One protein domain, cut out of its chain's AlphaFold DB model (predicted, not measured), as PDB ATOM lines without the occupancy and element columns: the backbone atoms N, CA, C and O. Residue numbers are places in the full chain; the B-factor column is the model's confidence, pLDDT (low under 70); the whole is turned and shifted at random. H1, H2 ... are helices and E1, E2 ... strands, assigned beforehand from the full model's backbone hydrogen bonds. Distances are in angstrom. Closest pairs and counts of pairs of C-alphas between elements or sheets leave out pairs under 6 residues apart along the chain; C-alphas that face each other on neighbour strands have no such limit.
ATOM      1  N   ALA A  32      44.924 -31.535  65.611       83.62
ATOM      2  CA  ALA A  32      44.364 -31.269  64.288       83.62
ATOM      3  C   ALA A  32      45.131 -32.046  63.205       83.62
ATOM      4  O   ALA A  32      45.751 -31.466  62.315       83.62
ATOM      5  N   ARG A  33      45.116 -33.374  63.324       84.00
ATOM      6  CA  ARG A  33      45.653 -34.318  62.348       84.00
ATOM      7  C   ARG A  33      44.636 -35.409  62.081       84.00
ATOM      8  O   ARG A  33      43.901 -35.817  62.981       84.00
ATOM      9  N   ILE A  34      44.612 -35.902  60.856       82.88
ATOM     10  CA  ILE A  34      43.765 -37.030  60.494       82.88
ATOM     11  C   ILE A  34      44.417 -38.314  61.022       82.88
ATOM     12  O   ILE A  34      45.582 -38.578  60.726       82.88
ATOM     13  N   PRO A  35      43.710 -39.112  61.836       82.75
ATOM     14  CA  PRO A  35      44.254 -40.372  62.321       82.75
ATOM     15  C   PRO A  35      44.380 -41.392  61.179       82.75
ATOM     16  O   PRO A  35      43.490 -41.531  60.343       82.75
ATOM     17  N   ALA A  36      45.480 -42.146  61.165       80.75
ATOM     18  CA  ALA A  36      45.781 -43.099  60.094       80.75
ATOM     19  C   ALA A  36      44.898 -44.365  60.097       80.75
ATOM     20  O   ALA A  36      44.927 -45.120  59.136       80.75
ATOM     21  N   ASN A  37      44.123 -44.626  61.156       80.75
ATOM     22  CA  ASN A  37      43.306 -45.837  61.324       80.75
ATOM     23  C   ASN A  37      41.805 -45.610  61.066       80.75
ATOM     24  O   ASN A  37      40.967 -46.294  61.653       80.75
ATOM     25  N   GLN A  38      41.450 -44.618  60.250       79.69
ATOM     26  CA  GLN A  38      40.046 -44.315  59.979       79.69
ATOM     27  C   GLN A  38      39.394 -45.374  59.100       79.69
ATOM     28  O   GLN A  38      39.993 -45.871  58.149       79.69
ATOM     29  N   TYR A  39      38.141 -45.676  59.418       82.31
ATOM     30  CA  TYR A  39      37.249 -46.444  58.571       82.31
ATOM     31  C   TYR A  39      35.951 -45.653  58.435       82.31
ATOM     32  O   TYR A  39      35.337 -45.302  59.443       82.31
ATOM     33  N   GLN A  40      35.563 -45.328  57.207       79.69
ATOM     34  CA  GLN A  40      34.375 -44.532  56.932       79.69
ATOM     35  C   GLN A  40      33.640 -45.088  55.718       79.69
ATOM     36  O   GLN A  40      34.241 -45.284  54.667       79.69
ATOM     37  N   ASP A  41      32.325 -45.245  55.852       77.69
ATOM     38  CA  ASP A  41      31.438 -45.597  54.749       77.69
ATOM     39  C   ASP A  41      30.543 -44.407  54.390       77.69
ATOM     40  O   ASP A  41      29.973 -43.733  55.255       77.69
ATOM     41  N   MET A  42      30.415 -44.138  53.094       76.25
ATOM     42  CA  MET A  42      29.533 -43.127  52.532       76.25
ATOM     43  C   MET A  42      28.631 -43.766  51.482       76.25
ATOM     44  O   MET A  42      29.095 -44.425  50.554       76.25
ATOM     45  N   VAL A  43      27.330 -43.527  51.610       79.88
ATOM     46  CA  VAL A  43      26.326 -43.973  50.645       79.88
ATOM     47  C   VAL A  43      25.764 -42.742  49.947       79.88
ATOM     48  O   VAL A  43      25.128 -41.896  50.579       79.88
ATOM     49  N   LEU A  44      26.024 -42.622  48.646       77.56
ATOM     50  CA  LEU A  44      25.468 -41.582  47.791       77.56
ATOM     51  C   LEU A  44      24.339 -42.178  46.957       77.56
ATOM     52  O   LEU A  44      24.530 -43.168  46.256       77.56
ATOM     53  N   GLU A  45      23.167 -41.559  47.001       78.31
ATOM     54  CA  GLU A  45      22.006 -42.015  46.241       78.31
ATOM     55  C   GLU A  45      21.651 -41.012  45.148       78.31
ATOM     56  O   GLU A  45      21.480 -39.819  45.409       78.31
ATOM     57  N   ALA A  46      21.494 -41.513  43.925       74.75
ATOM     58  CA  ALA A  46      20.972 -40.763  42.795       74.75
ATOM     59  C   ALA A  46      19.587 -41.303  42.424       74.75
ATOM     60  O   ALA A  46      19.426 -42.500  42.181       74.75
ATOM     61  N   ARG A  47      18.590 -40.413  42.375       77.31
ATOM     62  CA  ARG A  47      17.241 -40.709  41.869       77.31
ATOM     63  C   ARG A  47      17.162 -40.360  40.386       77.31
ATOM     64  O   ARG A  47      17.858 -39.446  39.949       77.31
ATOM     65  N   ASP A  48      16.350 -41.100  39.635       77.62
ATOM     66  CA  ASP A  48      16.160 -40.917  38.185       77.62
ATOM     67  C   ASP A  48      17.475 -40.929  37.387       77.62
ATOM     68  O   ASP A  48      17.676 -40.192  36.415       77.62
ATOM     69  N   ALA A  49      18.405 -41.778  37.822       73.94
ATOM     70  CA  ALA A  49      19.727 -41.877  37.236       73.94
ATOM     71  C   ALA A  49      19.680 -42.593  35.880       73.94
ATOM     72  O   ALA A  49      18.870 -43.487  35.633       73.94
ATOM     73  N   THR A  50      20.595 -42.221  34.989       74.75
ATOM     74  CA  THR A  50      20.831 -42.963  33.750       74.75
ATOM     75  C   THR A  50      22.025 -43.880  33.968       74.75
ATOM     76  O   THR A  50      23.143 -43.401  34.146       74.75
ATOM     77  N   LEU A  51      21.780 -45.188  33.980       74.94
ATOM     78  CA  LEU A  51      22.805 -46.212  34.143       74.94
ATOM     79  C   LEU A  51      23.080 -46.872  32.792       74.94
ATOM     80  O   LEU A  51      22.152 -47.163  32.037       74.94
ATOM     81  N   LEU A  52      24.349 -47.110  32.475       75.44
ATOM     82  CA  LEU A  52      24.709 -47.905  31.308       75.44
ATOM     83  C   LEU A  52      24.489 -49.387  31.628       75.44
ATOM     84  O   LEU A  52      25.122 -49.925  32.534       75.44
ATOM     85  N   ASP A  53      23.593 -50.038  30.891       69.62
ATOM     86  CA  ASP A  53      23.435 -51.488  30.941       69.62
ATOM     87  C   ASP A  53      24.578 -52.125  30.141       69.62
ATOM     88  O   ASP A  53      24.667 -51.943  28.929       69.62
ATOM     89  N   TYR A  54      25.473 -52.846  30.816       66.25
ATOM     90  CA  TYR A  54      26.657 -53.435  30.187       66.25
ATOM     91  C   TYR A  54      26.374 -54.692  29.352       66.25
ATOM     92  O   TYR A  54      27.228 -55.091  28.567       66.25
ATOM     93  N   GLY A  55      25.201 -55.321  29.491       67.94
ATOM     94  CA  GLY A  55      24.808 -56.454  28.648       67.94
ATOM     95  C   GLY A  55      24.279 -55.999  27.290       67.94
ATOM     96  O   GLY A  55      24.564 -56.612  26.265       67.94
ATOM     97  N   THR A  56      23.532 -54.893  27.273       69.00
ATOM     98  CA  THR A  56      22.930 -54.340  26.045       69.00
ATOM     99  C   THR A  56      23.659 -53.116  25.492       69.00
ATOM    100  O   THR A  56      23.344 -52.665  24.391       69.00
ATOM    101  N   MET A  57      24.621 -52.570  26.242       66.81
ATOM    102  CA  MET A  57      25.359 -51.335  25.947       66.81
ATOM    103  C   MET A  57      24.444 -50.132  25.682       66.81
ATOM    104  O   MET A  57      24.771 -49.233  24.906       66.81
ATOM    105  N   ARG A  58      23.275 -50.103  26.335       71.94
ATOM    106  CA  ARG A  58      22.297 -49.019  26.220       71.94
ATOM    107  C   ARG A  58      22.144 -48.291  27.543       71.94
ATOM    108  O   ARG A  58      22.082 -48.891  28.613       71.94
ATOM    109  N   ALA A  59      22.062 -46.970  27.452       76.69
ATOM    110  CA  ALA A  59      21.728 -46.136  28.590       76.69
ATOM    111  C   ALA A  59      20.266 -46.395  28.984       76.69
ATOM    112  O   ALA A  59      19.356 -46.226  28.170       76.69
ATOM    113  N   LYS A  60      20.039 -46.815  30.227       79.69
ATOM    114  CA  LYS A  60      18.715 -47.088  30.781       79.69
ATOM    115  C   LYS A  60      18.457 -46.149  31.950       79.69
ATOM    116  O   LYS A  60      19.275 -46.032  32.861       79.69
ATOM    117  N   LYS A  61      17.298 -45.491  31.937       82.12
ATOM    118  CA  LYS A  61      16.825 -44.767  33.117       82.12
ATOM    119  C   LYS A  61      16.425 -45.770  34.188       82.12
ATOM    120  O   LYS A  61      15.671 -46.706  33.920       82.12
ATOM    121  N   VAL A  62      16.937 -45.564  35.388       79.56
ATOM    122  CA  VAL A  62      16.654 -46.385  36.555       79.56
ATOM    123  C   VAL A  62      16.187 -45.487  37.701       79.56
ATOM    124  O   VAL A  62      16.664 -44.358  37.831       79.56
ATOM    125  N   PRO A  63      15.254 -45.963  38.540       79.44
ATOM    126  CA  PRO A  63      14.655 -45.129  39.580       79.44
ATOM    127  C   PRO A  63      15.681 -44.702  40.636       79.44
ATOM    128  O   PRO A  63      15.586 -43.609  41.193       79.44
ATOM    129  N   LYS A  64      16.674 -45.559  40.899       79.94
ATOM    130  CA  LYS A  64      17.701 -45.342  41.911       79.94
ATOM    131  C   LYS A  64      19.018 -45.996  41.504       79.94
ATOM    132  O   LYS A  64      19.028 -47.139  41.058       79.94
ATOM    133  N   VAL A  65      20.117 -45.279  41.705       80.88
ATOM    134  CA  VAL A  65      21.480 -45.825  41.712       80.88
ATOM    135  C   VAL A  65      22.120 -45.441  43.031       80.88
ATOM    136  O   VAL A  65      21.992 -44.298  43.475       80.88
ATOM    137  N   THR A  66      22.822 -46.387  43.640       79.31
ATOM    138  CA  THR A  66      23.541 -46.162  44.891       79.31
ATOM    139  C   THR A  66      25.032 -46.279  44.619       79.31
ATOM    140  O   THR A  66      25.476 -47.261  44.042       79.31
ATOM    141  N   ILE A  67      25.820 -45.291  45.018       80.81
ATOM    142  CA  ILE A  67      27.279 -45.374  45.024       80.81
ATOM    143  C   ILE A  67      27.690 -45.541  46.476       80.81
ATOM    144  O   ILE A  67      27.405 -44.677  47.305       80.81
ATOM    145  N   VAL A  68      28.339 -46.655  46.781       82.25
ATOM    146  CA  VAL A  68      28.912 -46.892  48.102       82.25
ATOM    147  C   VAL A  68      30.409 -46.666  48.002       82.25
ATOM    148  O   VAL A  68      31.079 -47.234  47.141       82.25
ATOM    149  N   GLN A  69      30.910 -45.801  48.871       83.81
ATOM    150  CA  GLN A  69      32.319 -45.497  49.002       83.81
ATOM    151  C   GLN A  69      32.772 -45.874  50.409       83.81
ATOM    152  O   GLN A  69      32.256 -45.342  51.388       83.81
ATOM    153  N   THR A  70      33.744 -46.769  50.491       85.75
ATOM    154  CA  THR A  70      34.404 -47.155  51.739       85.75
ATOM    155  C   THR A  70      35.812 -46.597  51.729       85.75
ATOM    156  O   THR A  70      36.536 -46.807  50.762       85.75
ATOM    157  N   LEU A  71      36.211 -45.913  52.794       87.25
ATOM    158  CA  LEU A  71      37.569 -45.439  53.013       87.25
ATOM    159  C   LEU A  71      38.163 -46.191  54.195       87.25
ATOM    160  O   LEU A  71      37.571 -46.216  55.276       87.25
ATOM    161  N   LYS A  72      39.350 -46.761  54.006       89.88
ATOM    162  CA  LYS A  72      40.098 -47.451  55.051       89.88
ATOM    163  C   LYS A  72      41.526 -46.932  55.108       89.88
ATOM    164  O   LYS A  72      42.234 -46.920  54.110       89.88
ATOM    165  N   GLY A  73      41.965 -46.549  56.297       89.31
ATOM    166  CA  GLY A  73      43.343 -46.161  56.539       89.31
ATOM    167  C   GLY A  73      44.305 -47.343  56.618       89.31
ATOM    168  O   GLY A  73      44.055 -48.312  57.341       89.31
ATOM    169  N   ASP A  74      45.421 -47.241  55.896       91.75
ATOM    170  CA  ASP A  74      46.550 -48.171  55.952       91.75
ATOM    171  C   ASP A  74      47.652 -47.585  56.853       91.75
ATOM    172  O   ASP A  74      48.541 -46.846  56.423       91.75
ATOM    173  N   VAL A  75      47.583 -47.924  58.144       91.25
ATOM    174  CA  VAL A  75      48.573 -47.518  59.161       91.25
ATOM    175  C   VAL A  75      49.969 -48.064  58.832       91.25
ATOM    176  O   VAL A  75      50.977 -47.414  59.118       91.25
ATOM    177  N   GLU A  76      50.001 -49.262  58.244       91.38
ATOM    178  CA  GLU A  76      51.166 -49.967  57.704       91.38
ATOM    179  C   GLU A  76      51.997 -49.068  56.791       91.38
ATOM    180  O   GLU A  76      53.149 -48.696  57.046       91.38
ATOM    181  N   ALA A  77      51.338 -48.714  55.690       91.25
ATOM    182  CA  ALA A  77      51.879 -47.890  54.629       91.25
ATOM    183  C   ALA A  77      52.161 -46.464  55.101       91.25
ATOM    184  O   ALA A  77      53.235 -45.950  54.798       91.25
ATOM    185  N   ALA A  78      51.269 -45.866  55.897       91.44
ATOM    186  CA  ALA A  78      51.471 -44.532  56.457       91.44
ATOM    187  C   ALA A  78      52.805 -44.437  57.210       91.44
ATOM    188  O   ALA A  78      53.648 -43.620  56.856       91.44
ATOM    189  N   LYS A  79      53.080 -45.356  58.148       91.69
ATOM    190  CA  LYS A  79      54.353 -45.376  58.897       91.69
ATOM    191  C   LYS A  79      55.579 -45.581  58.009       91.69
ATOM    192  O   LYS A  79      56.663 -45.109  58.345       91.69
ATOM    193  N   ARG A  80      55.453 -46.349  56.920       91.50
ATOM    194  CA  ARG A  80      56.555 -46.564  55.969       91.50
ATOM    195  C   ARG A  80      56.851 -45.291  55.180       91.50
ATOM    196  O   ARG A  80      58.013 -44.917  55.082       91.50
ATOM    197  N   ILE A  81      55.813 -44.620  54.684       91.50
ATOM    198  CA  ILE A  81      55.938 -43.404  53.872       91.50
ATOM    199  C   ILE A  81      56.331 -42.200  54.731       91.50
ATOM    200  O   ILE A  81      57.153 -41.404  54.297       91.50
ATOM    201  N   GLU A  82      55.843 -42.085  55.969       91.25
ATOM    202  CA  GLU A  82      56.260 -41.026  56.903       91.25
ATOM    203  C   GLU A  82      57.785 -40.987  57.084       91.25
ATOM    204  O   GLU A  82      58.378 -39.908  57.120       91.25
ATOM    205  N   LYS A  83      58.443 -42.157  57.132       90.31
ATOM    206  CA  LYS A  83      59.907 -42.254  57.262       90.31
ATOM    207  C   LYS A  83      60.652 -41.652  56.074       90.31
ATOM    208  O   LYS A  83      61.739 -41.121  56.265       90.31
ATOM    209  N   THR A  84      60.096 -41.753  54.867       89.69
ATOM    210  CA  THR A  84      60.720 -41.219  53.649       89.69
ATOM    211  C   THR A  84      60.275 -39.789  53.351       89.69
ATOM    212  O   THR A  84      61.070 -38.996  52.864       89.69
ATOM    213  N   ALA A  85      59.025 -39.439  53.663       87.06
ATOM    214  CA  ALA A  85      58.436 -38.127  53.394       87.06
ATOM    215  C   ALA A  85      58.811 -37.055  54.435       87.06
ATOM    216  O   ALA A  85      58.642 -35.862  54.172       87.06
ATOM    217  N   GLY A  86      59.282 -37.461  55.624       88.00
ATOM    218  CA  GLY A  86      59.728 -36.550  56.685       88.00
ATOM    219  C   GLY A  86      58.615 -35.692  57.299       88.00
ATOM    220  O   GLY A  86      58.898 -34.689  57.949       88.00
ATOM    221  N   ARG A  87      57.349 -36.059  57.082       89.19
ATOM    222  CA  ARG A  87      56.155 -35.353  57.564       89.19
ATOM    223  C   ARG A  87      55.042 -36.350  57.899       89.19
ATOM    224  O   ARG A  87      55.124 -37.481  57.422       89.19
ATOM    225  N   PRO A  88      54.020 -35.965  58.684       90.31
ATOM    226  CA  PRO A  88      52.885 -36.833  58.981       90.31
ATOM    227  C   PRO A  88      52.066 -37.162  57.727       90.31
ATOM    228  O   PRO A  88      51.559 -36.261  57.061       90.31
ATOM    229  N   VAL A  89      51.895 -38.447  57.425       92.31
ATOM    230  CA  VAL A  89      51.227 -38.920  56.202       92.31
ATOM    231  C   VAL A  89      50.088 -39.858  56.561       92.31
ATOM    232  O   VAL A  89      50.195 -40.698  57.454       92.31
ATOM    233  N   VAL A  90      48.992 -39.739  55.823       92.00
ATOM    234  CA  VAL A  90      47.872 -40.671  55.855       92.00
ATOM    235  C   VAL A  90      47.777 -41.369  54.506       92.00
ATOM    236  O   VAL A  90      47.883 -40.738  53.457       92.00
ATOM    237  N   VAL A  91      47.568 -42.683  54.550       92.75
ATOM    238  CA  VAL A  91      47.291 -43.506  53.372       92.75
ATOM    239  C   VAL A  91      45.871 -44.027  53.501       92.75
ATOM    240  O   VAL A  91      45.557 -44.715  54.474       92.75
ATOM    241  N   TRP A  92      45.016 -43.690  52.540       92.31
ATOM    242  CA  TRP A  92      43.648 -44.186  52.451       92.31
ATOM    243  C   TRP A  92      43.484 -45.088  51.237       92.31
ATOM    244  O   TRP A  92      43.685 -44.667  50.101       92.31
ATOM    245  N   ASP A  93      43.057 -46.317  51.505       90.50
ATOM    246  CA  ASP A  93      42.520 -47.235  50.517       90.50
ATOM    247  C   ASP A  93      41.009 -47.016  50.435       90.50
ATOM    248  O   ASP A  93      40.253 -47.333  51.360       90.50
ATOM    249  N   SER A  94      40.577 -46.424  49.330       87.19
ATOM    250  CA  SER A  94      39.184 -46.176  49.001       87.19
ATOM    251  C   SER A  94      38.670 -47.246  48.041       87.19
ATOM    252  O   SER A  94      39.352 -47.689  47.117       87.19
ATOM    253  N   LEU A  95      37.430 -47.661  48.252       85.62
ATOM    254  CA  LEU A  95      36.683 -48.503  47.341       85.62
ATOM    255  C   LEU A  95      35.370 -47.805  47.017       85.62
ATOM    256  O   LEU A  95      34.477 -47.744  47.857       85.62
ATOM    257  N   SER A  96      35.239 -47.330  45.780       83.81
ATOM    258  CA  SER A  96      33.975 -46.801  45.270       83.81
ATOM    259  C   SER A  96      33.328 -47.832  44.361       83.81
ATOM    260  O   SER A  96      33.945 -48.277  43.392       83.81
ATOM    261  N   TYR A  97      32.089 -48.220  44.648       80.81
ATOM    262  CA  TYR A  97      31.346 -49.129  43.789       80.81
ATOM    263  C   TYR A  97      29.909 -48.671  43.565       80.81
ATOM    264  O   TYR A  97      29.256 -48.107  44.443       80.81
ATOM    265  N   VAL A  98      29.426 -48.901  42.349       80.44
ATOM    266  CA  VAL A  98      28.060 -48.574  41.937       80.44
ATOM    267  C   VAL A  98      27.187 -49.800  42.165       80.44
ATOM    268  O   VAL A  98      27.538 -50.892  41.730       80.44
ATOM    269  N   GLN A  99      26.051 -49.629  42.827       80.88
ATOM    270  CA  GLN A  99      25.000 -50.626  42.978       80.88
ATOM    271  C   GLN A  99      23.786 -50.229  42.130       80.88
ATOM    272  O   GLN A  99      23.320 -49.082  42.172       80.88
ATOM    273  N   GLY A 100      23.282 -51.190  41.358       76.25
ATOM    274  CA  GLY A 100      22.039 -51.049  40.607       76.25
ATOM    275  C   GLY A 100      20.798 -51.076  41.514       76.25
ATOM    276  O   GLY A 100      20.904 -51.333  42.715       76.25
ATOM    277  N   PRO A 101      19.596 -50.851  40.951       74.62
ATOM    278  CA  PRO A 101      18.334 -50.936  41.694       74.62
ATOM    279  C   PRO A 101      18.081 -52.306  42.340       74.62
ATOM    280  O   PRO A 101      17.331 -52.404  43.304       74.62
ATOM    281  N   ASP A 102      18.687 -53.355  41.789       74.00
ATOM    282  CA  ASP A 102      18.615 -54.744  42.239       74.00
ATOM    283  C   ASP A 102      19.632 -55.078  43.345       74.00
ATOM    284  O   ASP A 102      19.736 -56.232  43.758       74.00
ATOM    285  N   GLY A 103      20.405 -54.088  43.811       70.94
ATOM    286  CA  GLY A 103      21.458 -54.261  44.813       70.94
ATOM    287  C   GLY A 103      22.715 -54.954  44.283       70.94
ATOM    288  O   GLY A 103      23.668 -55.151  45.037       70.94
ATOM    289  N   LYS A 104      22.763 -55.312  42.992       76.44
ATOM    290  CA  LYS A 104      23.953 -55.925  42.399       76.44
ATOM    291  C   LYS A 104      25.024 -54.873  42.158       76.44
ATOM    292  O   LYS A 104      24.741 -53.748  41.742       76.44
ATOM    293  N   MET A 105      26.274 -55.262  42.402       72.94
ATOM    294  CA  MET A 105      27.433 -54.432  42.099       72.94
ATOM    295  C   MET A 105      27.607 -54.326  40.582       72.94
ATOM    296  O   MET A 105      27.707 -55.330  39.883       72.94
ATOM    297  N   VAL A 106      27.645 -53.091  40.096       72.38
ATOM    298  CA  VAL A 106      27.726 -52.716  38.685       72.38
ATOM    299  C   VAL A 106      29.145 -52.308  38.304       72.38
ATOM    300  O   VAL A 106      29.576 -52.572  37.198       72.38
ATOM    301  N   SER A 107      29.915 -51.685  39.185       73.56
ATOM    302  CA  SER A 107      31.333 -51.411  38.924       73.56
ATOM    303  C   SER A 107      32.049 -51.149  40.233       73.56
ATOM    304  O   SER A 107      31.413 -50.737  41.201       73.56
ATOM    305  N   ARG A 108      33.360 -51.391  40.266       81.88
ATOM    306  CA  ARG A 108      34.231 -51.120  41.413       81.88
ATOM    307  C   ARG A 108      35.483 -50.407  40.930       81.88
ATOM    308  O   ARG A 108      36.107 -50.857  39.975       81.88
ATOM    309  N   ILE A 109      35.856 -49.349  41.637       83.69
ATOM    310  CA  ILE A 109      37.051 -48.552  41.389       83.69
ATOM    311  C   ILE A 109      37.797 -48.458  42.724       83.69
ATOM    312  O   ILE A 109      37.385 -47.688  43.600       83.69
ATOM    313  N   PRO A 110      38.817 -49.310  42.936       88.75
ATOM    314  CA  PRO A 110      39.720 -49.166  44.063       88.75
ATOM    315  C   PRO A 110      40.641 -47.972  43.827       88.75
ATOM    316  O   PRO A 110      41.005 -47.661  42.694       88.75
ATOM    317  N   GLU A 111      41.047 -47.319  44.896       91.56
ATOM    318  CA  GLU A 111      41.866 -46.124  44.845       91.56
ATOM    319  C   GLU A 111      42.758 -46.076  46.081       91.56
ATOM    320  O   GLU A 111      42.304 -46.373  47.182       91.56
ATOM    321  N   ARG A 112      44.017 -45.680  45.901       92.75
ATOM    322  CA  ARG A 112      44.939 -45.396  46.997       92.75
ATOM    323  C   ARG A 112      45.346 -43.935  46.929       92.75
ATOM    324  O   ARG A 112      45.996 -43.534  45.964       92.75
ATOM    325  N   TYR A 113      44.983 -43.181  47.960       91.75
ATOM    326  CA  TYR A 113      45.309 -41.767  48.108       91.75
ATOM    327  C   TYR A 113      46.252 -41.555  49.291       91.75
ATOM    328  O   TYR A 113      46.054 -42.123  50.369       91.75
ATOM    329  N   ILE A 114      47.292 -40.752  49.077       92.25
ATOM    330  CA  ILE A 114      48.371 -40.509  50.034       92.25
ATOM    331  C   ILE A 114      48.470 -38.999  50.228       92.25
ATOM    332  O   ILE A 114      48.636 -38.264  49.261       92.25
ATOM    333  N   PHE A 115      48.343 -38.523  51.464       92.00
ATOM    334  CA  PHE A 115      48.248 -37.086  51.735       92.00
ATOM    335  C   PHE A 115      48.794 -36.697  53.107       92.00
ATOM    336  O   PHE A 115      48.922 -37.528  54.011       92.00
ATOM    337  N   ASP A 116      49.103 -35.414  53.269       90.94
ATOM    338  CA  ASP A 116      49.566 -34.846  54.533       90.94
ATOM    339  C   ASP A 116      48.442 -34.840  55.581       90.94
ATOM    340  O   ASP A 116      47.322 -34.385  55.332       90.94
ATOM    341  N   ALA A 117      48.734 -35.326  56.789       89.12
ATOM    342  CA  ALA A 117      47.722 -35.497  57.831       89.12
ATOM    343  C   ALA A 117      47.105 -34.175  58.335       89.12
ATOM    344  O   ALA A 117      46.056 -34.212  58.991       89.12
ATOM    345  N   HIS A 118      47.747 -33.031  58.075       86.12
ATOM    346  CA  HIS A 118      47.338 -31.705  58.534       86.12
ATOM    347  C   HIS A 118      46.747 -30.855  57.410       86.12
ATOM    348  O   HIS A 118      45.633 -30.344  57.562       86.12
ATOM    349  N   SER A 119      47.481 -30.682  56.306       84.19
ATOM    350  CA  SER A 119      47.043 -29.830  55.194       84.19
ATOM    351  C   SER A 119      46.077 -30.539  54.255       84.19
ATOM    352  O   SER A 119      45.238 -29.879  53.650       84.19
ATOM    353  N   GLN A 120      46.132 -31.874  54.212       85.19
ATOM    354  CA  GLN A 120      45.463 -32.717  53.222       85.19
ATOM    355  C   GLN A 120      45.970 -32.577  51.792       85.19
ATOM    356  O   GLN A 120      45.330 -33.109  50.881       85.19
ATOM    357  N   ASP A 121      47.107 -31.913  51.610       88.25
ATOM    358  CA  ASP A 121      47.747 -31.841  50.306       88.25
ATOM    359  C   ASP A 121      48.237 -33.239  49.896       88.25
ATOM    360  O   ASP A 121      48.719 -33.993  50.759       88.25
ATOM    361  N   PRO A 122      48.128 -33.592  48.605       90.19
ATOM    362  CA  PRO A 122      48.675 -34.830  48.074       90.19
ATOM    363  C   PRO A 122      50.161 -34.986  48.416       90.19
ATOM    364  O   PRO A 122      50.947 -34.038  48.385       90.19
ATOM    365  N   VAL A 123      50.555 -36.210  48.754       90.50
ATOM    366  CA  VAL A 123      51.954 -36.594  48.946       90.50
ATOM    367  C   VAL A 123      52.274 -37.640  47.891       90.50
ATOM    368  O   VAL A 123      51.925 -38.810  48.050       90.50
ATOM    369  N   HIS A 124      52.956 -37.211  46.826       89.62
ATOM    370  CA  HIS A 124      53.341 -38.062  45.698       89.62
ATOM    371  C   HIS A 124      54.390 -39.088  46.111       89.62
ATOM    372  O   HIS A 124      55.601 -38.880  46.009       89.62
ATOM    373  N   ALA A 125      53.897 -40.206  46.626       86.19
ATOM    374  CA  ALA A 125      54.679 -41.349  47.039       86.19
ATOM    375  C   ALA A 125      54.263 -42.586  46.241       86.19
ATOM    376  O   ALA A 125      53.159 -42.688  45.700       86.19
ATOM    377  N   THR A 126      55.159 -43.565  46.187       84.69
ATOM    378  CA  THR A 126      54.922 -44.810  45.461       84.69
ATOM    379  C   THR A 126      53.652 -45.508  45.948       84.69
ATOM    380  O   THR A 126      53.472 -45.739  47.145       84.69
ATOM    381  N   GLY A 127      52.800 -45.908  45.003       83.81
ATOM    382  CA  GLY A 127      51.569 -46.657  45.268       83.81
ATOM    383  C   GLY A 127      50.286 -45.834  45.157       83.81
ATOM    384  O   GLY A 127      49.208 -46.428  45.191       83.81
ATOM    385  N   GLU A 128      50.376 -44.512  44.982       89.38
ATOM    386  CA  GLU A 128      49.222 -43.690  44.606       89.38
ATOM    387  C   GLU A 128      48.616 -44.199  43.289       89.38
ATOM    388  O   GLU A 128      49.320 -44.401  42.296       89.38
ATOM    389  N   SER A 129      47.314 -44.504  43.297       91.44
ATOM    390  CA  SER A 129      46.658 -45.100  42.129       91.44
ATOM    391  C   SER A 129      45.140 -44.942  42.123       91.44
ATOM    392  O   SER A 129      44.493 -44.840  43.167       91.44
ATOM    393  N   VAL A 130      44.562 -44.980  40.921       89.69
ATOM    394  CA  VAL A 130      43.121 -45.124  40.678       89.69
ATOM    395  C   VAL A 130      42.903 -46.315  39.766       89.69
ATOM    396  O   VAL A 130      43.432 -46.370  38.657       89.69
ATOM    397  N   ASP A 131      42.092 -47.266  40.208       87.69
ATOM    398  CA  ASP A 131      41.837 -48.526  39.508       87.69
ATOM    399  C   ASP A 131      43.142 -49.274  39.161       87.69
ATOM    400  O   ASP A 131      43.301 -49.879  38.101       87.69
ATOM    401  N   GLY A 132      44.140 -49.158  40.043       86.00
ATOM    402  CA  GLY A 132      45.483 -49.715  39.864       86.00
ATOM    403  C   GLY A 132      46.353 -49.018  38.811       86.00
ATOM    404  O   GLY A 132      47.460 -49.487  38.568       86.00
ATOM    405  N   ASP A 133      45.886 -47.940  38.176       88.19
ATOM    406  CA  ASP A 133      46.745 -47.087  37.352       88.19
ATOM    407  C   ASP A 133      47.400 -46.015  38.229       88.19
ATOM    408  O   ASP A 133      46.685 -45.373  39.005       88.19
ATOM    409  N   PRO A 134      48.722 -45.794  38.116       89.88
ATOM    410  CA  PRO A 134      49.381 -44.677  38.780       89.88
ATOM    411  C   PRO A 134      48.751 -43.352  38.356       89.88
ATOM    412  O   PRO A 134      48.463 -43.145  37.174       89.88
ATOM    413  N   VAL A 135      48.544 -42.461  39.319       89.81
ATOM    414  CA  VAL A 135      48.069 -41.100  39.061       89.81
ATOM    415  C   VAL A 135      48.878 -40.110  39.880       89.81
ATOM    416  O   VAL A 135      49.376 -40.452  40.948       89.81
ATOM    417  N   GLU A 136      48.958 -38.889  39.376       86.69
ATOM    418  CA  GLU A 136      49.391 -37.714  40.122       86.69
ATOM    419  C   GLU A 136      48.162 -36.817  40.300       86.69
ATOM    420  O   GLU A 136      47.282 -36.782  39.429       86.69
ATOM    421  N   ARG A 137      48.037 -36.183  41.465       88.75
ATOM    422  CA  ARG A 137      46.804 -35.517  41.900       88.75
ATOM    423  C   ARG A 137      47.132 -34.148  42.456       88.75
ATOM    424  O   ARG A 137      48.060 -34.023  43.232       88.75
ATOM    425  N   ASP A 138      46.297 -33.163  42.168       90.62
ATOM    426  CA  ASP A 138      46.412 -31.850  42.797       90.62
ATOM    427  C   ASP A 138      45.121 -31.503  43.532       90.62
ATOM    428  O   ASP A 138      44.019 -31.921  43.160       90.62
ATOM    429  N   GLY A 139      45.260 -30.703  44.583       88.81
ATOM    430  CA  GLY A 139      44.131 -30.255  45.381       88.81
ATOM    431  C   GLY A 139      43.512 -31.342  46.261       88.81
ATOM    432  O   GLY A 139      44.132 -32.337  46.624       88.81
ATOM    433  N   ILE A 140      42.271 -31.100  46.674       88.69
ATOM    434  CA  ILE A 140      41.557 -31.912  47.666       88.69
ATOM    435  C   ILE A 140      40.707 -33.007  47.007       88.69
ATOM    436  O   ILE A 140      40.220 -32.838  45.895       88.69
ATOM    437  N   GLU A 141      40.441 -34.106  47.715       84.44
ATOM    438  CA  GLU A 141      39.596 -35.191  47.183       84.44
ATOM    439  C   GLU A 141      38.515 -35.649  48.171       84.44
ATOM    440  O   GLU A 141      37.320 -35.487  47.930       84.44
ATOM    441  N   PHE A 142      38.888 -36.179  49.333       79.69
ATOM    442  CA  PHE A 142      37.903 -36.788  50.238       79.69
ATOM    443  C   PHE A 142      37.380 -35.861  51.330       79.69
ATOM    444  O   PHE A 142      36.218 -35.944  51.733       79.69
ATOM    445  N   LYS A 143      38.240 -34.992  51.855       82.44
ATOM    446  CA  LYS A 143      37.929 -34.165  53.019       82.44
ATOM    447  C   LYS A 143      38.533 -32.777  52.842       82.44
ATOM    448  O   LYS A 143      39.587 -32.621  52.238       82.44
ATOM    449  N   TRP A 144      37.806 -31.788  53.357       85.00
ATOM    450  CA  TRP A 144      38.225 -30.395  53.375       85.00
ATOM    451  C   TRP A 144      39.283 -30.139  54.450       85.00
ATOM    452  O   TRP A 144      39.089 -30.600  55.587       85.00
ATOM    453  N   PRO A 145      40.318 -29.336  54.135       83.62
ATOM    454  CA  PRO A 145      41.375 -29.005  55.076       83.62
ATOM    455  C   PRO A 145      40.792 -28.368  56.332       83.62
ATOM    456  O   PRO A 145      39.773 -27.661  56.286       83.62
ATOM    457  N   PHE A 146      41.461 -28.588  57.465       83.12
ATOM    458  CA  PHE A 146      41.117 -27.885  58.694       83.12
ATOM    459  C   PHE A 146      41.123 -26.373  58.450       83.12
ATOM    460  O   PHE A 146      41.952 -25.853  57.708       83.12
ATOM    461  N   LEU A 147      40.191 -25.664  59.093       83.88
ATOM    462  CA  LEU A 147      40.036 -24.216  58.927       83.88
ATOM    463  C   LEU A 147      39.773 -23.819  57.460       83.88
ATOM    464  O   LEU A 147      40.338 -22.847  56.959       83.88
ATOM    465  N   THR A 148      38.900 -24.571  56.778       88.62
ATOM    466  CA  THR A 148      38.477 -24.276  55.402       88.62
ATOM    467  C   THR A 148      38.067 -22.808  55.264       88.62
ATOM    468  O   THR A 148      37.347 -22.263  56.105       88.62
ATOM    469  N   GLN A 149      38.529 -22.162  54.197       89.69
ATOM    470  CA  GLN A 149      38.327 -20.743  53.928       89.69
ATOM    471  C   GLN A 149      37.257 -20.535  52.852       89.69
ATOM    472  O   GLN A 149      36.903 -21.443  52.105       89.69
ATOM    473  N   ARG A 150      36.745 -19.306  52.760       93.06
ATOM    474  CA  ARG A 150      35.745 -18.886  51.765       93.06
ATOM    475  C   ARG A 150      36.421 -18.530  50.437       93.06
ATOM    476  O   ARG A 150      36.417 -17.370  50.036       93.06
ATOM    477  N   ARG A 151      37.057 -19.511  49.803       93.31
ATOM    478  CA  ARG A 151      37.776 -19.359  48.530       93.31
ATOM    479  C   ARG A 151      37.569 -20.580  47.653       93.31
ATOM    480  O   ARG A 151      37.120 -21.604  48.149       93.31
ATOM    481  N   ASP A 152      37.939 -20.476  46.391       93.19
ATOM    482  CA  ASP A 152      37.973 -21.629  45.501       93.19
ATOM    483  C   ASP A 152      39.168 -22.528  45.842       93.19
ATOM    484  O   ASP A 152      40.200 -22.063  46.338       93.19
ATOM    485  N   TYR A 153      39.002 -23.822  45.597       91.94
ATOM    486  CA  TYR A 153      40.030 -24.836  45.807       91.94
ATOM    487  C   TYR A 153      40.197 -25.659  44.537       91.94
ATOM    488  O   TYR A 153      39.290 -25.738  43.713       91.94
ATOM    489  N   GLU A 154      41.341 -26.304  44.396       93.19
ATOM    490  CA  GLU A 154      41.508 -27.379  43.428       93.19
ATOM    491  C   GLU A 154      40.937 -28.669  44.003       93.19
ATOM    492  O   GLU A 154      41.078 -28.929  45.198       93.19
ATOM    493  N   TYR A 155      40.250 -29.452  43.174       90.38
ATOM    494  CA  TYR A 155      39.634 -30.704  43.589       90.38
ATOM    495  C   TYR A 155      39.879 -31.791  42.547       90.38
ATOM    496  O   TYR A 155      39.529 -31.620  41.371       90.38
ATOM    497  N   PHE A 156      40.432 -32.915  42.990       90.94
ATOM    498  CA  PHE A 156      40.705 -34.071  42.149       90.94
ATOM    499  C   PHE A 156      39.465 -34.964  42.014       90.94
ATOM    500  O   PHE A 156      38.811 -35.304  43.001       90.94
ATOM    501  N   ASP A 157      39.124 -35.366  40.787       87.31
ATOM    502  CA  ASP A 157      38.080 -36.365  40.534       87.31
ATOM    503  C   ASP A 157      38.709 -37.677  40.045       87.31
ATOM    504  O   ASP A 157      39.181 -37.770  38.912       87.31
ATOM    505  N   ALA A 158      38.659 -38.721  40.883       85.62
ATOM    506  CA  ALA A 158      39.162 -40.057  40.551       85.62
ATOM    507  C   ALA A 158      38.621 -40.636  39.236       85.62
ATOM    508  O   ALA A 158      39.316 -41.392  38.565       85.62
ATOM    509  N   GLN A 159      37.393 -40.303  38.829       82.56
ATOM    510  CA  GLN A 159      36.819 -40.880  37.610       82.56
ATOM    511  C   GLN A 159      37.439 -40.264  36.359       82.56
ATOM    512  O   GLN A 159      37.740 -40.981  35.406       82.56
ATOM    513  N   THR A 160      37.608 -38.941  36.341       86.31
ATOM    514  CA  THR A 160      38.255 -38.252  35.215       86.31
ATOM    515  C   THR A 160      39.770 -38.268  35.308       86.31
ATOM    516  O   THR A 160      40.416 -38.031  34.292       86.31
ATOM    517  N   ARG A 161      40.324 -38.578  36.486       89.00
ATOM    518  CA  ARG A 161      41.755 -38.498  36.810       89.00
ATOM    519  C   ARG A 161      42.321 -37.112  36.517       89.00
ATOM    520  O   ARG A 161      43.408 -36.974  35.967       89.00
ATOM    521  N   THR A 162      41.528 -36.086  36.818       89.19
ATOM    522  CA  THR A 162      41.895 -34.691  36.584       89.19
ATOM    523  C   THR A 162      41.534 -33.820  37.771       89.19
ATOM    524  O   THR A 162      40.500 -34.008  38.420       89.19
ATOM    525  N   THR A 163      42.374 -32.818  37.996       90.69
ATOM    526  CA  THR A 163      42.124 -31.729  38.933       90.69
ATOM    527  C   THR A 163      41.337 -30.629  38.242       90.69
ATOM    528  O   THR A 163      41.684 -30.195  37.145       90.69
ATOM    529  N   ASN A 164      40.258 -30.176  38.873       91.44
ATOM    530  CA  ASN A 164      39.468 -29.046  38.390       91.44
ATOM    531  C   ASN A 164      39.109 -28.133  39.570       91.44
ATOM    532  O   ASN A 164      38.955 -28.623  40.692       91.44
ATOM    533  N   PRO A 165      38.910 -26.825  39.354       92.75
ATOM    534  CA  PRO A 165      38.497 -25.934  40.426       92.75
ATOM    535  C   PRO A 165      37.114 -26.319  40.967       92.75
ATOM    536  O   PRO A 165      36.198 -26.671  40.217       92.75
ATOM    537  N   ILE A 166      36.958 -26.236  42.284       91.50
ATOM    538  CA  ILE A 166      35.683 -26.285  42.989       91.50
ATOM    539  C   ILE A 166      35.404 -24.906  43.589       91.50
ATOM    540  O   ILE A 166      36.209 -24.353  44.342       91.50
ATOM    541  N   HIS A 167      34.250 -24.342  43.245       93.75
ATOM    542  CA  HIS A 167      33.952 -22.945  43.531       93.75
ATOM    543  C   HIS A 167      33.164 -22.781  44.821       93.75
ATOM    544  O   HIS A 167      32.160 -23.467  45.028       93.75
ATOM    545  N   TYR A 168      33.545 -21.812  45.647       92.25
ATOM    546  CA  TYR A 168      32.738 -21.396  46.787       92.25
ATOM    547  C   TYR A 168      31.479 -20.660  46.303       92.25
ATOM    548  O   TYR A 168      31.542 -19.669  45.578       92.25
ATOM    549  N   LYS A 169      30.306 -21.141  46.717       93.69
ATOM    550  CA  LYS A 169      28.990 -20.602  46.333       93.69
ATOM    551  C   LYS A 169      28.260 -19.894  47.470       93.69
ATOM    552  O   LYS A 169      27.090 -19.555  47.330       93.69
ATOM    553  N   GLY A 170      28.936 -19.653  48.590       91.56
ATOM    554  CA  GLY A 170      28.358 -18.972  49.744       91.56
ATOM    555  C   GLY A 170      28.180 -19.882  50.953       91.56
ATOM    556  O   GLY A 170      28.696 -20.996  51.018       91.56
ATOM    557  N   THR A 171      27.465 -19.379  51.948       93.12
ATOM    558  CA  THR A 171      27.185 -20.092  53.197       93.12
ATOM    559  C   THR A 171      25.719 -20.504  53.214       93.12
ATOM    560  O   THR A 171      24.856 -19.710  52.847       93.12
ATOM    561  N   ARG A 172      25.421 -21.731  53.643       90.44
ATOM    562  CA  ARG A 172      24.051 -22.250  53.758       90.44
ATOM    563  C   ARG A 172      23.855 -23.009  55.061       90.44
ATOM    564  O   ARG A 172      24.822 -23.479  55.649       90.44
ATOM    565  N   THR A 173      22.608 -23.194  55.466       88.75
ATOM    566  CA  THR A 173      22.271 -24.085  56.579       88.75
ATOM    567  C   THR A 173      22.020 -25.488  56.043       88.75
ATOM    568  O   THR A 173      21.178 -25.690  55.169       88.75
ATOM    569  N   PHE A 174      22.745 -26.473  56.562       82.06
ATOM    570  CA  PHE A 174      22.575 -27.881  56.235       82.06
ATOM    571  C   PHE A 174      22.430 -28.688  57.523       82.06
ATOM    572  O   PHE A 174      23.332 -28.696  58.354       82.06
ATOM    573  N   ARG A 175      21.278 -29.352  57.697       84.00
ATOM    574  CA  ARG A 175      20.949 -30.134  58.908       84.00
ATOM    575  C   ARG A 175      21.177 -29.352  60.216       84.00
ATOM    576  O   ARG A 175      21.744 -29.875  61.166       84.00
ATOM    577  N   GLY A 176      20.768 -28.081  60.235       86.25
ATOM    578  CA  GLY A 176      20.917 -27.193  61.397       86.25
ATOM    579  C   GLY A 176      22.316 -26.596  61.592       86.25
ATOM    580  O   GLY A 176      22.495 -25.778  62.487       86.25
ATOM    581  N   LEU A 177      23.293 -26.945  60.750       87.88
ATOM    582  CA  LEU A 177      24.650 -26.402  60.804       87.88
ATOM    583  C   LEU A 177      24.870 -25.389  59.683       87.88
ATOM    584  O   LEU A 177      24.575 -25.658  58.518       87.88
ATOM    585  N   THR A 178      25.427 -24.231  60.021       88.69
ATOM    586  CA  THR A 178      25.980 -23.300  59.032       88.69
ATOM    587  C   THR A 178      27.165 -23.982  58.354       88.69
ATOM    588  O   THR A 178      28.043 -24.472  59.051       88.69
ATOM    589  N   VAL A 179      27.191 -24.042  57.021       89.75
ATOM    590  CA  VAL A 179      28.244 -24.679  56.211       89.75
ATOM    591  C   VAL A 179      28.643 -23.796  55.036       89.75
ATOM    592  O   VAL A 179      27.809 -23.109  54.445       89.75
ATOM    593  N   TYR A 180      29.916 -23.835  54.661       92.44
ATOM    594  CA  TYR A 180      30.381 -23.312  53.383       92.44
ATOM    595  C   TYR A 180      29.981 -24.267  52.272       92.44
ATOM    596  O   TYR A 180      30.182 -25.478  52.375       92.44
ATOM    597  N   TYR A 181      29.374 -23.710  51.233       89.56
ATOM    598  CA  TYR A 181      28.867 -24.456  50.105       89.56
ATOM    599  C   TYR A 181      29.801 -24.331  48.916       89.56
ATOM    600  O   TYR A 181      30.221 -23.232  48.559       89.56
ATOM    601  N   PHE A 182      30.086 -25.469  48.302       90.75
ATOM    602  CA  PHE A 182      31.012 -25.583  47.197       90.75
ATOM    603  C   PHE A 182      30.364 -26.347  46.050       90.75
ATOM    604  O   PHE A 182      29.754 -27.397  46.270       90.75
ATOM    605  N   GLU A 183      30.511 -25.826  44.835       88.69
ATOM    606  CA  GLU A 183      30.024 -26.472  43.619       88.69
ATOM    607  C   GLU A 183      31.144 -26.640  42.599       88.69
ATOM    608  O   GLU A 183      31.872 -25.698  42.282       88.69
ATOM    609  N   GLN A 184      31.225 -27.843  42.038       89.38
ATOM    610  CA  GLN A 184      32.077 -28.161  40.900       89.38
ATOM    611  C   GLN A 184      31.209 -28.721  39.779       89.38
ATOM    612  O   GLN A 184      30.344 -29.573  40.007       89.38
ATOM    613  N   THR A 185      31.454 -28.242  38.563       83.31
ATOM    614  CA  THR A 185      30.855 -28.794  37.349       83.31
ATOM    615  C   THR A 185      31.974 -29.229  36.426       83.31
ATOM    616  O   THR A 185      32.719 -28.396  35.920       83.31
ATOM    617  N   ILE A 186      32.087 -30.538  36.221       80.44
ATOM    618  CA  ILE A 186      33.021 -31.113  35.259       80.44
ATOM    619  C   ILE A 186      32.255 -31.293  33.944       80.44
ATOM    620  O   ILE A 186      31.220 -31.977  33.953       80.44
ATOM    621  N   PRO A 187      32.712 -30.681  32.834       78.62
ATOM    622  CA  PRO A 187      32.073 -30.844  31.534       78.62
ATOM    623  C   PRO A 187      32.148 -32.303  31.065       78.62
ATOM    624  O   PRO A 187      32.761 -33.152  31.706       78.62
ATOM    625  N   TRP A 188      31.512 -32.610  29.933       77.44
ATOM    626  CA  TRP A 188      31.544 -33.954  29.357       77.44
ATOM    627  C   TRP A 188      32.969 -34.389  28.995       77.44
ATOM    628  O   TRP A 188      33.468 -34.091  27.908       77.44
ATOM    629  N   THR A 189      33.577 -35.163  29.887       78.25
ATOM    630  CA  THR A 189      34.970 -35.604  29.797       78.25
ATOM    631  C   THR A 189      35.029 -37.090  29.473       78.25
ATOM    632  O   THR A 189      34.194 -37.873  29.937       78.25
ATOM    633  N   LYS A 190      36.005 -37.480  28.646       78.69
ATOM    634  CA  LYS A 190      36.306 -38.890  28.384       78.69
ATOM    635  C   LYS A 190      36.975 -39.493  29.619       78.69
ATOM    636  O   LYS A 190      37.972 -38.956  30.086       78.69
ATOM    637  N   VAL A 191      36.437 -40.593  30.124       82.75
ATOM    638  CA  VAL A 191      36.941 -41.317  31.293       82.75
ATOM    639  C   VAL A 191      37.355 -42.734  30.900       82.75
ATOM    640  O   VAL A 191      36.703 -43.329  30.032       82.75
ATOM    641  N   PRO A 192      38.408 -43.293  31.516       80.31
ATOM    642  CA  PRO A 192      38.745 -44.700  31.348       80.31
ATOM    643  C   PRO A 192      37.572 -45.592  31.767       80.31
ATOM    644  O   PRO A 192      36.861 -45.288  32.727       80.31
ATOM    645  N   MET A 193      37.358 -46.698  31.054       73.06
ATOM    646  CA  MET A 193      36.442 -47.723  31.554       73.06
ATOM    647  C   MET A 193      37.030 -48.399  32.802       73.06
ATOM    648  O   MET A 193      38.231 -48.679  32.808       73.06
ATOM    649  N   PRO A 194      36.206 -48.706  33.824       75.31
ATOM    650  CA  PRO A 194      36.656 -49.486  34.969       75.31
ATOM    651  C   PRO A 194      37.217 -50.836  34.519       75.31
ATOM    652  O   PRO A 194      36.632 -51.512  33.670       75.31
ATOM    653  N   LYS A 195      38.327 -51.266  35.116       77.94
ATOM    654  CA  LYS A 195      38.926 -52.580  34.850       77.94
ATOM    655  C   LYS A 195      38.049 -53.713  35.371       77.94
ATOM    656  O   LYS A 195      38.009 -54.786  34.775       77.94
ATOM    657  N   THR A 196      37.337 -53.474  36.474       68.81
ATOM    658  CA  THR A 196      36.386 -54.437  37.037       68.81
ATOM    659  C   THR A 196      34.967 -54.095  36.597       68.81
ATOM    660  O   THR A 196      34.339 -53.175  37.124       68.81
ATOM    661  N   MET A 197      34.459 -54.882  35.649       64.50
ATOM    662  CA  MET A 197      33.107 -54.779  35.101       64.50
ATOM    663  C   MET A 197      32.233 -55.927  35.631       64.50
ATOM    664  O   MET A 197      32.757 -56.996  35.950       64.50
ATOM    665  N   PRO A 198      30.904 -55.750  35.730       58.84
ATOM    666  CA  PRO A 198      30.012 -56.721  36.362       58.84
ATOM    667  C   PRO A 198      29.669 -57.887  35.418       58.84
ATOM    668  O   PRO A 198      29.149 -58.909  35.854       58.84
ATOM    669  N   VAL A 199      29.970 -57.747  34.121       57.03
ATOM    670  CA  VAL A 199      29.767 -58.774  33.095       57.03
ATOM    671  C   VAL A 199      31.095 -59.486  32.842       57.03
ATOM    672  O   VAL A 199      32.063 -58.869  32.395       57.03
ATOM    673  N   GLN A 200      31.148 -60.794  33.113       46.56
ATOM    674  CA  GLN A 200      32.315 -61.623  32.806       46.56
ATOM    675  C   GLN A 200      32.594 -61.598  31.292       46.56
ATOM    676  O   GLN A 200      31.750 -61.990  30.491       46.56
ATOM    677  N   ARG A 235      32.013 -41.359  28.447       55.09
ATOM    678  CA  ARG A 235      31.878 -39.916  28.732       55.09
ATOM    679  C   ARG A 235      31.084 -39.700  30.011       55.09
ATOM    680  O   ARG A 235      30.054 -40.341  30.205       55.09
ATOM    681  N   ARG A 236      31.538 -38.773  30.854       61.34
ATOM    682  CA  ARG A 236      30.888 -38.425  32.124       61.34
ATOM    683  C   ARG A 236      30.771 -36.912  32.276       61.34
ATOM    684  O   ARG A 236      31.697 -36.185  31.939       61.34
ATOM    685  N   SER A 237      29.636 -36.474  32.808       50.06
ATOM    686  CA  SER A 237      29.421 -35.131  33.348       50.06
ATOM    687  C   SER A 237      29.161 -35.271  34.842       50.06
ATOM    688  O   SER A 237      28.374 -36.130  35.253       50.06
ATOM    689  N   THR A 238      29.789 -34.422  35.648       60.41
ATOM    690  CA  THR A 238      29.684 -34.487  37.109       60.41
ATOM    691  C   THR A 238      29.312 -33.128  37.653       60.41
ATOM    692  O   THR A 238      30.048 -32.163  37.464       60.41
ATOM    693  N   ARG A 239      28.196 -33.069  38.381       55.84
ATOM    694  CA  ARG A 239      27.884 -31.941  39.255       55.84
ATOM    695  C   ARG A 239      28.055 -32.394  40.696       55.84
ATOM    696  O   ARG A 239      27.374 -33.320  41.136       55.84
ATOM    697  N   ARG A 240      28.981 -31.760  41.410       68.69
ATOM    698  CA  ARG A 240      29.322 -32.091  42.794       68.69
ATOM    699  C   ARG A 240      28.962 -30.921  43.696       68.69
ATOM    700  O   ARG A 240      29.352 -29.789  43.427       68.69
ATOM    701  N   ASN A 241      28.248 -31.236  44.772       63.56
ATOM    702  CA  ASN A 241      27.779 -30.286  45.770       63.56
ATOM    703  C   ASN A 241      28.371 -30.684  47.123       63.56
ATOM    704  O   ASN A 241      27.931 -31.662  47.730       63.56
ATOM    705  N   CYS A 242      29.353 -29.929  47.603       67.62
ATOM    706  CA  CYS A 242      30.077 -30.223  48.836       67.62
ATOM    707  C   CYS A 242      29.759 -29.192  49.923       67.62
ATOM    708  O   CYS A 242      29.455 -28.033  49.644       67.62
ATOM    709  N   ALA A 243      29.820 -29.628  51.180       61.69
ATOM    710  CA  ALA A 243      29.668 -28.766  52.342       61.69
ATOM    711  C   ALA A 243      30.886 -28.919  53.256       61.69
ATOM    712  O   ALA A 243      31.277 -30.044  53.569       61.69
ATOM    713  N   ALA A 244      31.452 -27.798  53.696       68.50
ATOM    714  CA  ALA A 244      32.495 -27.760  54.715       68.50
ATOM    715  C   ALA A 244      31.994 -26.994  55.942       68.50
ATOM    716  O   ALA A 244      31.266 -26.007  55.810       68.50
ATOM    717  N   ALA A 245      32.375 -27.434  57.140       58.81
ATOM    718  CA  ALA A 245      32.083 -26.673  58.349       58.81
ATOM    719  C   ALA A 245      32.838 -25.326  58.306       58.81
ATOM    720  O   ALA A 245      34.016 -25.303  57.939       58.81
TER     721      ALA A 245
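This is residues 32 to 200 and 235 to 245 of the 253 residues of an uncharacterized protein of Streptomyces sp. 69 (UniProt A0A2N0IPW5). A curled sheet, E5 to E8, arches over one face of a long sheet, E1 to E4, partly face to face; no strand of one sheet has a C-alpha within 8 A of the other, and residues 141 and 142 lie between them. H1 packs on E3 at one end of the long sheet. The 180 printed residues include one named helix and eight strands, E1 E2 H1 E3 E4 E5 E6 E7 E8, mostly strand. Both sheets are antiparallel in chain order; the whole is compact, radius of gyration of the C-alphas 17.2 A, spanning 51 by 39 by 27 A.

Find C-alpha 39 at (37.249, -46.444, 58.571), where E1, residues 39 to 53, starts its 31.3 A. E2, 58 to 73, spans 37.0 A; E3, 89 to 99, 31.6 A; E4, 105 to 116, 32.1 A. H1 is 75 to 85. E5 is 153 to 157; E6, 162 to 174, spans 28.4 A; E7, 177 to 192, 37.4 A; E8, 235 to 244, 28.7 A, ends at (32.495, -27.760, 54.715).

In the strongly twisted sheet E1 E2 E3 E4, look for N 42 and O 69 at 2.8 A, N 70 and O 95 at 2.9 A, and N 94 and O 111 at 2.8 A, within hydrogen-bond range. E1 bends by 99 degrees at residue 48, E2 by 95 degrees at 61. H1, on this sheet in two layers, a helix on one face, has height 6.7 A; its closest C-alphas to E3 are Ala 78 and Val 91, 5.3 A. In H1, 5 of 7 O i to N i+4 pairs are within range. E5 E6 E7 form a meander, each strand the antiparallel neighbour of the one before: see N 155 and O 164, 2.9 A, and N 169 and O 181, 2.8 A. E7 and E8 pair at N 184 and O 240, 3.0 A.

The C-alphas farthest apart, of Thr 56 and Gly 86, are 51.1 A apart. Residues 201 to 234 are cut out, leaving 22.1 A between C-alphas 200 and 235. The link E4 to E5, 36 residues, is long. Look for pLDDT under 70 at residues 53 to 57, 196 to 200 and 235 to 245.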